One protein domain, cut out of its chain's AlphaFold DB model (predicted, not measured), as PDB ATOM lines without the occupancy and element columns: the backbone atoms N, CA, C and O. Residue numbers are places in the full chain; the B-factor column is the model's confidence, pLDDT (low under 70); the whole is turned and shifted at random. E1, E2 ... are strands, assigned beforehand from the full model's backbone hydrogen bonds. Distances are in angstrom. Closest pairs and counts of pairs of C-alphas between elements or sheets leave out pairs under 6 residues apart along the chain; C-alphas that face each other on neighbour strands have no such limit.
ATOM      1  N   LYS A 521      15.315 -64.278  37.136       77.25
ATOM      2  CA  LYS A 521      14.707 -62.949  37.251       77.25
ATOM      3  C   LYS A 521      15.764 -61.870  37.501       77.25
ATOM      4  O   LYS A 521      16.652 -62.094  38.326       77.25
ATOM      5  N   PRO A 522      15.645 -60.697  36.855       84.88
ATOM      6  CA  PRO A 522      16.492 -59.553  37.152       84.88
ATOM      7  C   PRO A 522      16.241 -59.041  38.572       84.88
ATOM      8  O   PRO A 522      15.110 -59.007  39.063       84.88
ATOM      9  N   SER A 523      17.315 -58.603  39.211       87.25
ATOM     10  CA  SER A 523      17.312 -57.857  40.459       87.25
ATOM     11  C   SER A 523      17.330 -56.364  40.163       87.25
ATOM     12  O   SER A 523      18.139 -55.896  39.371       87.25
ATOM     13  N   TYR A 524      16.453 -55.610  40.819       90.12
ATOM     14  CA  TYR A 524      16.406 -54.152  40.699       90.12
ATOM     15  C   TYR A 524      17.019 -53.502  41.925       90.12
ATOM     16  O   TYR A 524      16.736 -53.956  43.036       90.12
ATOM     17  N   SER A 525      17.794 -52.445  41.717       90.31
ATOM     18  CA  SER A 525      18.516 -51.730  42.759       90.31
ATOM     19  C   SER A 525      18.305 -50.222  42.642       90.31
ATOM     20  O   SER A 525      18.464 -49.699  41.548       90.31
ATOM     21  N   LEU A 526      17.937 -49.512  43.709       92.38
ATOM     22  CA  LEU A 526      17.645 -48.072  43.692       92.38
ATOM     23  C   LEU A 526      18.831 -47.290  44.270       92.38
ATOM     24  O   LEU A 526      19.340 -47.630  45.329       92.38
ATOM     25  N   PHE A 527      19.264 -46.224  43.604       92.19
ATOM     26  CA  PHE A 527      20.361 -45.366  44.070       92.19
ATOM     27  C   PHE A 527      20.214 -43.941  43.520       92.19
ATOM     28  O   PHE A 527      19.412 -43.699  42.613       92.19
ATOM     29  N   ARG A 528      20.972 -42.978  44.059       91.94
ATOM     30  CA  ARG A 528      20.958 -41.582  43.589       91.94
ATOM     31  C   ARG A 528      22.221 -41.195  42.815       91.94
ATOM     32  O   ARG A 528      23.296 -41.743  43.037       91.94
ATOM     33  N   LYS A 529      22.112 -40.238  41.892       88.44
ATOM     34  CA  LYS A 529      23.246 -39.617  41.173       88.44
ATOM     35  C   LYS A 529      23.016 -38.114  41.037       88.44
ATOM     36  O   LYS A 529      21.874 -37.655  40.975       88.44
ATOM     37  N   ARG A 530      24.094 -37.327  40.992       87.62
ATOM     38  CA  ARG A 530      24.013 -35.892  40.690       87.62
ATOM     39  C   ARG A 530      23.974 -35.704  39.175       87.62
ATOM     40  O   ARG A 530      24.821 -36.220  38.463       87.62
ATOM     41  N   THR A 531      23.004 -34.941  38.696       84.81
ATOM     42  CA  THR A 531      22.841 -34.540  37.298       84.81
ATOM     43  C   THR A 531      22.835 -33.013  37.191       84.81
ATOM     44  O   THR A 531      22.910 -32.287  38.189       84.81
ATOM     45  N   SER A 532      22.700 -32.491  35.970       83.44
ATOM     46  CA  SER A 532      22.524 -31.054  35.728       83.44
ATOM     47  C   SER A 532      21.229 -30.480  36.323       83.44
ATOM     48  O   SER A 532      21.146 -29.267  36.516       83.44
ATOM     49  N   GLN A 533      20.234 -31.319  36.636       81.06
ATOM     50  CA  GLN A 533      18.952 -30.904  37.218       81.06
ATOM     51  C   GLN A 533      18.920 -30.997  38.752       81.06
ATOM     52  O   GLN A 533      17.998 -30.474  39.379       81.06
ATOM     53  N   GLY A 534      19.917 -31.639  39.369       86.38
ATOM     54  CA  GLY A 534      19.987 -31.854  40.815       86.38
ATOM     55  C   GLY A 534      20.374 -33.288  41.162       86.38
ATOM     56  O   GLY A 534      21.124 -33.921  40.434       86.38
ATOM     57  N   VAL A 535      19.907 -33.797  42.302       89.31
ATOM     58  CA  VAL A 535      20.079 -35.212  42.673       89.31
ATOM     59  C   VAL A 535      18.871 -35.993  42.165       89.31
ATOM     60  O   VAL A 535      17.744 -35.705  42.567       89.31
ATOM     61  N   GLU A 536      19.100 -36.959  41.283       92.12
ATOM     62  CA  GLU A 536      18.068 -37.799  40.671       92.12
ATOM     63  C   GLU A 536      18.167 -39.248  41.153       92.12
ATOM     64  O   GLU A 536      19.235 -39.718  41.551       92.12
ATOM     65  N   PHE A 537      17.044 -39.960  41.087       93.81
ATOM     66  CA  PHE A 537      16.943 -41.383  41.389       93.81
ATOM     67  C   PHE A 537      17.139 -42.226  40.131       93.81
ATOM     68  O   PHE A 537      16.590 -41.920  39.071       93.81
ATOM     69  N   PHE A 538      17.870 -43.324  40.279       93.94
ATOM     70  CA  PHE A 538      18.156 -44.295  39.233       93.94
ATOM     71  C   PHE A 538      17.887 -45.711  39.727       93.94
ATOM     72  O   PHE A 538      18.062 -46.016  40.906       93.94
ATOM     73  N   VAL A 539      17.494 -46.585  38.806       94.44
ATOM     74  CA  VAL A 539      17.362 -48.018  39.061       94.44
ATOM     75  C   VAL A 539      18.380 -48.780  38.231       94.44
ATOM     76  O   VAL A 539      18.429 -48.602  37.020       94.44
ATOM     77  N   TYR A 540      19.148 -49.654  38.871       93.50
ATOM     78  CA  TYR A 540      20.049 -50.601  38.229       93.50
ATOM     79  C   TYR A 540      19.390 -51.980  38.157       93.50
ATOM     80  O   TYR A 540      18.981 -52.534  39.179       93.50
ATOM     81  N   ALA A 541      19.256 -52.523  36.952       93.25
ATOM     82  CA  ALA A 541      18.772 -53.874  36.707       93.25
ATOM     83  C   ALA A 541      19.961 -54.811  36.467       93.25
ATOM     84  O   ALA A 541      20.727 -54.626  35.520       93.25
ATOM     85  N   SER A 542      20.085 -55.838  37.307       90.25
ATOM     86  CA  SER A 542      21.200 -56.787  37.278       90.25
ATOM     87  C   SER A 542      20.762 -58.244  37.297       90.25
ATOM     88  O   SER A 542      19.682 -58.576  37.788       90.25
ATOM     89  N   GLY A 543      21.601 -59.125  36.762       86.12
ATOM     90  CA  GLY A 543      21.464 -60.565  36.951       86.12
ATOM     91  C   GLY A 543      21.943 -61.036  38.325       86.12
ATOM     92  O   GLY A 543      22.463 -60.245  39.116       86.12
ATOM     93  N   PRO A 544      21.762 -62.328  38.650       78.81
ATOM     94  CA  PRO A 544      22.171 -62.893  39.936       78.81
ATOM     95  C   PRO A 544      23.669 -62.766  40.225       78.81
ATOM     96  O   PRO A 544      24.057 -62.772  41.389       78.81
ATOM     97  N   ALA A 545      24.501 -62.654  39.185       81.06
ATOM     98  CA  ALA A 545      25.934 -62.440  39.322       81.06
ATOM     99  C   ALA A 545      26.311 -60.951  39.290       81.06
ATOM    100  O   ALA A 545      27.494 -60.641  39.332       81.06
ATOM    101  N   VAL A 556       7.392 -49.028  35.827       96.69
ATOM    102  CA  VAL A 556       7.541 -48.234  37.052       96.69
ATOM    103  C   VAL A 556       6.186 -47.695  37.484       96.69
ATOM    104  O   VAL A 556       5.467 -47.083  36.693       96.69
ATOM    105  N   LYS A 557       5.832 -47.888  38.753       95.88
ATOM    106  CA  LYS A 557       4.666 -47.275  39.382       95.88
ATOM    107  C   LYS A 557       5.102 -46.359  40.515       95.88
ATOM    108  O   LYS A 557       5.917 -46.753  41.341       95.88
ATOM    109  N   LEU A 558       4.534 -45.160  40.568       93.62
ATOM    110  CA  LEU A 558       4.848 -44.152  41.576       93.62
ATOM    111  C   LEU A 558       3.592 -43.784  42.365       93.62
ATOM    112  O   LEU A 558       2.548 -43.488  41.774       93.62
ATOM    113  N   ASN A 559       3.712 -43.749  43.689       89.56
ATOM    114  CA  ASN A 559       2.696 -43.180  44.569       89.56
ATOM    115  C   ASN A 559       3.159 -41.810  45.058       89.56
ATOM    116  O   ASN A 559       4.293 -41.656  45.505       89.56
ATOM    117  N   HIS A 560       2.274 -40.823  44.986       84.19
ATOM    118  CA  HIS A 560       2.569 -39.448  45.375       84.19
ATOM    119  C   HIS A 560       1.879 -39.103  46.694       84.19
ATOM    120  O   HIS A 560       0.740 -39.506  46.913       84.19
ATOM    121  N   LEU A 561       2.539 -38.312  47.538       77.44
ATOM    122  CA  LEU A 561       2.069 -37.937  48.875       77.44
ATOM    123  C   LEU A 561       0.657 -37.332  48.860       77.44
ATOM    124  O   LEU A 561      -0.181 -37.667  49.689       77.44
ATOM    125  N   TYR A 562       0.373 -36.481  47.873       76.38
ATOM    126  CA  TYR A 562      -0.896 -35.749  47.760       76.38
ATOM    127  C   TYR A 562      -1.927 -36.388  46.814       76.38
ATOM    128  O   TYR A 562      -2.881 -35.726  46.409       76.38
ATOM    129  N   SER A 563      -1.730 -37.640  46.387       76.12
ATOM    130  CA  SER A 563      -2.628 -38.307  45.437       76.12
ATOM    131  C   SER A 563      -2.896 -39.750  45.837       76.12
ATOM    132  O   SER A 563      -1.979 -40.517  46.106       76.12
ATOM    133  N   THR A 564      -4.161 -40.161  45.782       78.75
ATOM    134  CA  THR A 564      -4.553 -41.572  45.919       78.75
ATOM    135  C   THR A 564      -4.348 -42.373  44.629       78.75
ATOM    136  O   THR A 564      -4.454 -43.597  44.637       78.75
ATOM    137  N   SER A 565      -4.061 -41.700  43.508       82.50
ATOM    138  CA  SER A 565      -3.804 -42.348  42.222       82.50
ATOM    139  C   SER A 565      -2.341 -42.770  42.100       82.50
ATOM    140  O   SER A 565      -1.437 -41.975  42.343       82.50
ATOM    141  N   THR A 566      -2.117 -44.000  41.641       88.88
ATOM    142  CA  THR A 566      -0.791 -44.498  41.257       88.88
ATOM    143  C   THR A 566      -0.481 -44.121  39.809       88.88
ATOM    144  O   THR A 566      -1.229 -44.478  38.894       88.88
ATOM    145  N   PHE A 567       0.650 -43.455  39.593       92.50
ATOM    146  CA  PHE A 567       1.169 -43.126  38.264       92.50
ATOM    147  C   PHE A 567       1.949 -44.314  37.705       92.50
ATOM    148  O   PHE A 567       2.622 -45.006  38.463       92.50
ATOM    149  N   ARG A 568       1.849 -44.586  36.399       95.25
ATOM    150  CA  ARG A 568       2.490 -45.744  35.757       95.25
ATOM    151  C   ARG A 568       3.274 -45.311  34.526       95.25
ATOM    152  O   ARG A 568       2.748 -44.570  33.701       95.25
ATOM    153  N   PHE A 569       4.486 -45.833  34.396       95.62
ATOM    154  CA  PHE A 569       5.426 -45.555  33.318       95.62
ATOM    155  C   PHE A 569       5.987 -46.871  32.771       95.62
ATOM    156  O   PHE A 569       6.077 -47.869  33.491       95.62
ATOM    157  N   SER A 570       6.349 -46.862  31.491       95.94
ATOM    158  CA  SER A 570       7.094 -47.939  30.840       95.94
ATOM    159  C   SER A 570       8.407 -47.342  30.362       95.94
ATOM    160  O   SER A 570       8.391 -46.418  29.551       95.94
ATOM    161  N   LEU A 571       9.508 -47.834  30.910       96.06
ATOM    162  CA  LEU A 571      10.872 -47.390  30.642       96.06
ATOM    163  C   LEU A 571      11.689 -48.577  30.112       96.06
ATOM    164  O   LEU A 571      11.203 -49.709  30.088       96.06
ATOM    165  N   GLU A 572      12.917 -48.319  29.688       95.69
ATOM    166  CA  GLU A 572      13.866 -49.331  29.224       95.69
ATOM    167  C   GLU A 572      15.239 -49.014  29.821       95.69
ATOM    168  O   GLU A 572      15.596 -47.839  29.936       95.69
ATOM    169  N   THR A 573      15.972 -50.041  30.247       95.94
ATOM    170  CA  THR A 573      17.343 -49.897  30.756       95.94
ATOM    171  C   THR A 573      18.318 -49.546  29.633       95.94
ATOM    172  O   THR A 573      18.234 -50.102  28.536       95.94
ATOM    173  N   ASP A 574      19.289 -48.686  29.919       93.94
ATOM    174  CA  ASP A 574      20.365 -48.350  28.984       93.94
ATOM    175  C   ASP A 574      21.412 -49.478  28.832       93.94
ATOM    176  O   ASP A 574      21.263 -50.573  29.378       93.94
ATOM    177  N   GLU A 575      22.494 -49.225  28.086       91.50
ATOM    178  CA  GLU A 575      23.590 -50.193  27.887       91.50
ATOM    179  C   GLU A 575      24.288 -50.608  29.195       91.50
ATOM    180  O   GLU A 575      24.903 -51.675  29.250       91.50
ATOM    181  N   LYS A 576      24.181 -49.794  30.251       91.12
ATOM    182  CA  LYS A 576      24.731 -50.064  31.585       91.12
ATOM    183  C   LYS A 576      23.724 -50.756  32.504       91.12
ATOM    184  O   LYS A 576      24.060 -51.058  33.645       91.12
ATOM    185  N   GLY A 577      22.510 -51.036  32.032       92.38
ATOM    186  CA  GLY A 577      21.442 -51.604  32.848       92.38
ATOM    187  C   GLY A 577      20.762 -50.587  33.768       92.38
ATOM    188  O   GLY A 577      20.120 -50.988  34.737       92.38
ATOM    189  N   GLU A 578      20.897 -49.283  33.505       94.75
ATOM    190  CA  GLU A 578      20.355 -48.209  34.341       94.75
ATOM    191  C   GLU A 578      19.074 -47.587  33.761       94.75
ATOM    192  O   GLU A 578      18.877 -47.508  32.549       94.75
ATOM    193  N   VAL A 579      18.195 -47.098  34.641       95.12
ATOM    194  CA  VAL A 579      16.984 -46.334  34.301       95.12
ATOM    195  C   VAL A 579      16.922 -45.073  35.160       95.12
ATOM    196  O   VAL A 579      16.860 -45.180  36.384       95.12
ATOM    197  N   SER A 580      16.871 -43.885  34.544       93.75
ATOM    198  CA  SER A 580      16.621 -42.627  35.269       93.75
ATOM    199  C   SER A 580      15.136 -42.471  35.608       93.75
ATOM    200  O   SER A 580      14.263 -42.604  34.745       93.75
ATOM    201  N   LEU A 581      14.852 -42.161  36.875       94.19
ATOM    202  CA  LEU A 581      13.519 -41.849  37.393       94.19
ATOM    203  C   LEU A 581      13.321 -40.342  37.658       94.19
ATOM    204  O   LEU A 581      12.199 -39.907  37.923       94.19
ATOM    205  N   GLY A 582      14.387 -39.538  37.584       92.25
ATOM    206  CA  GLY A 582      14.367 -38.099  37.854       92.25
ATOM    207  C   GLY A 582      14.334 -37.737  39.348       92.25
ATOM    208  O   GLY A 582      14.728 -38.518  40.208       92.25
ATOM    209  N   LEU A 583      13.874 -36.521  39.675       91.31
ATOM    210  CA  LEU A 583      13.963 -35.933  41.029       91.31
ATOM    211  C   LEU A 583      13.005 -36.537  42.076       91.31
ATOM    212  O   LEU A 583      13.228 -36.373  43.270       91.31
ATOM    213  N   LEU A 584      11.898 -37.150  41.641       90.31
ATOM    214  CA  LEU A 584      10.885 -37.810  42.489       90.31
ATOM    215  C   LEU A 584      10.395 -37.020  43.727       90.31
ATOM    216  O   LEU A 584      10.118 -37.596  44.779       90.31
ATOM    217  N   ARG A 585      10.221 -35.695  43.609       84.88
ATOM    218  CA  ARG A 585       9.697 -34.860  44.708       84.88
ATOM    219  C   ARG A 585       8.309 -35.335  45.160       84.88
ATOM    220  O   ARG A 585       7.432 -35.550  44.327       84.88
ATOM    221  N   ASN A 586       8.103 -35.427  46.477       81.38
ATOM    222  CA  ASN A 586       6.841 -35.835  47.114       81.38
ATOM    223  C   ASN A 586       6.337 -37.235  46.712       81.38
ATOM    224  O   ASN A 586       5.142 -37.521  46.822       81.38
ATOM    225  N   ILE A 587       7.216 -38.118  46.235       86.81
ATOM    226  CA  ILE A 587       6.896 -39.530  46.006       86.81
ATOM    227  C   ILE A 587       7.088 -40.297  47.314       86.81
ATOM    228  O   ILE A 587       8.061 -40.089  48.024       86.81
ATOM    229  N   THR A 588       6.142 -41.174  47.648       84.81
ATOM    230  CA  THR A 588       6.180 -41.993  48.873       84.81
ATOM    231  C   THR A 588       6.671 -43.413  48.603       84.81
ATOM    232  O   THR A 588       7.212 -44.076  49.483       84.81
ATOM    233  N   ARG A 589       6.453 -43.914  47.382       88.69
ATOM    234  CA  ARG A 589       6.750 -45.299  47.005       88.69
ATOM    235  C   ARG A 589       6.998 -45.424  45.508       88.69
ATOM    236  O   ARG A 589       6.232 -44.886  44.705       88.69
ATOM    237  N   ILE A 590       8.006 -46.219  45.166       91.94
ATOM    238  CA  ILE A 590       8.355 -46.656  43.814       91.94
ATOM    239  C   ILE A 590       8.125 -48.173  43.742       91.94
ATOM    240  O   ILE A 590       8.502 -48.908  44.648       91.94
ATOM    241  N   ASP A 591       7.479 -48.661  42.691       92.19
ATOM    242  CA  ASP A 591       7.346 -50.088  42.374       92.19
ATOM    243  C   ASP A 591       7.913 -50.320  40.972       92.19
ATOM    244  O   ASP A 591       7.429 -49.737  40.006       92.19
ATOM    245  N   VAL A 592       8.952 -51.144  40.879       92.88
ATOM    246  CA  VAL A 592       9.666 -51.492  39.653       92.88
ATOM    247  C   VAL A 592       9.463 -52.974  39.377       92.88
ATOM    248  O   VAL A 592      10.040 -53.818  40.060       92.88
ATOM    249  N   ASN A 593       8.628 -53.308  38.390       90.06
ATOM    250  CA  ASN A 593       8.298 -54.694  38.031       90.06
ATOM    251  C   ASN A 593       7.937 -55.584  39.249       90.06
ATOM    252  O   ASN A 593       8.274 -56.766  39.294       90.06
ATOM    253  N   GLY A 594       7.245 -55.027  40.252       85.88
ATOM    254  CA  GLY A 594       6.860 -55.718  41.487       85.88
ATOM    255  C   GLY A 594       7.841 -55.544  42.651       85.88
ATOM    256  O   GLY A 594       7.485 -55.865  43.784       85.88
TER     257      GLY A 594
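Overview. This is residues 521 to 545 and 556 to 594 of the 1070 residues of an uncharacterized protein of Blastocystis hominis (UniProt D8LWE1). Two small twisted sheets, E1 E2 E5 and E4 E3 E6, stand partly face to face as a loose, open sandwich, and the turns of their hairpins, E1 with E2 and E3 with E4, splay apart like the arms of a V. The links from E4 to E5 and from E5 to E6 cross between the sheets. The printed part has 64 residues with six named strands, E1 to E6 in chain order, and no named helix; the class is all strand, and both sheets are antiparallel. It is only just compact, close to loose, with a radius of gyration of the C-alphas of 12.4 A, and spans 38 by 29 by 16 A, only just flat.

Arrangement. E1, residues 523 to 531, and E2, residues 534 to 542, form an antiparallel hairpin; N 527 and O 538 are 3.0 A apart, within hydrogen-bond range. E5, residues 578 to 582, is antiparallel to E2, with N 581 and O 537 at 2.8 A. This sheet is only just strongly twisted, its C-alphas up to 4.1 A off the best plane. E3, residues 556 to 560, and E4, residues 566 to 572, form the other hairpin, with N 558 and O 567 at 2.8 A. E6, residues 587 to 592, is antiparallel to E3, with N 559 and O 589 at 2.9 A. Between the sheets, the closest C-alphas of E4 and E5, Glu 572 and Val 579, are 6.7 A apart. E1 and E4 are apart.

Along the chain. E1 begins at C-alpha 523 (17.312, -57.857, 40.459) and is 24.2 A long; E2 is 25.2 A and E4 19.6 A. E6 ends at C-alpha 592 (9.666, -51.492, 39.653).

Size, cuts and confidence. The C-alphas of Ala 545 and Tyr 562, the two farthest apart, are 38.8 A apart. Residues 546 to 555 are not printed, with 23.4 A between C-alphas 545 and 556 across the cut. The links printed whole are tight. Mean pLDDT of the printed part is 89.2, and no printed residue is under 70.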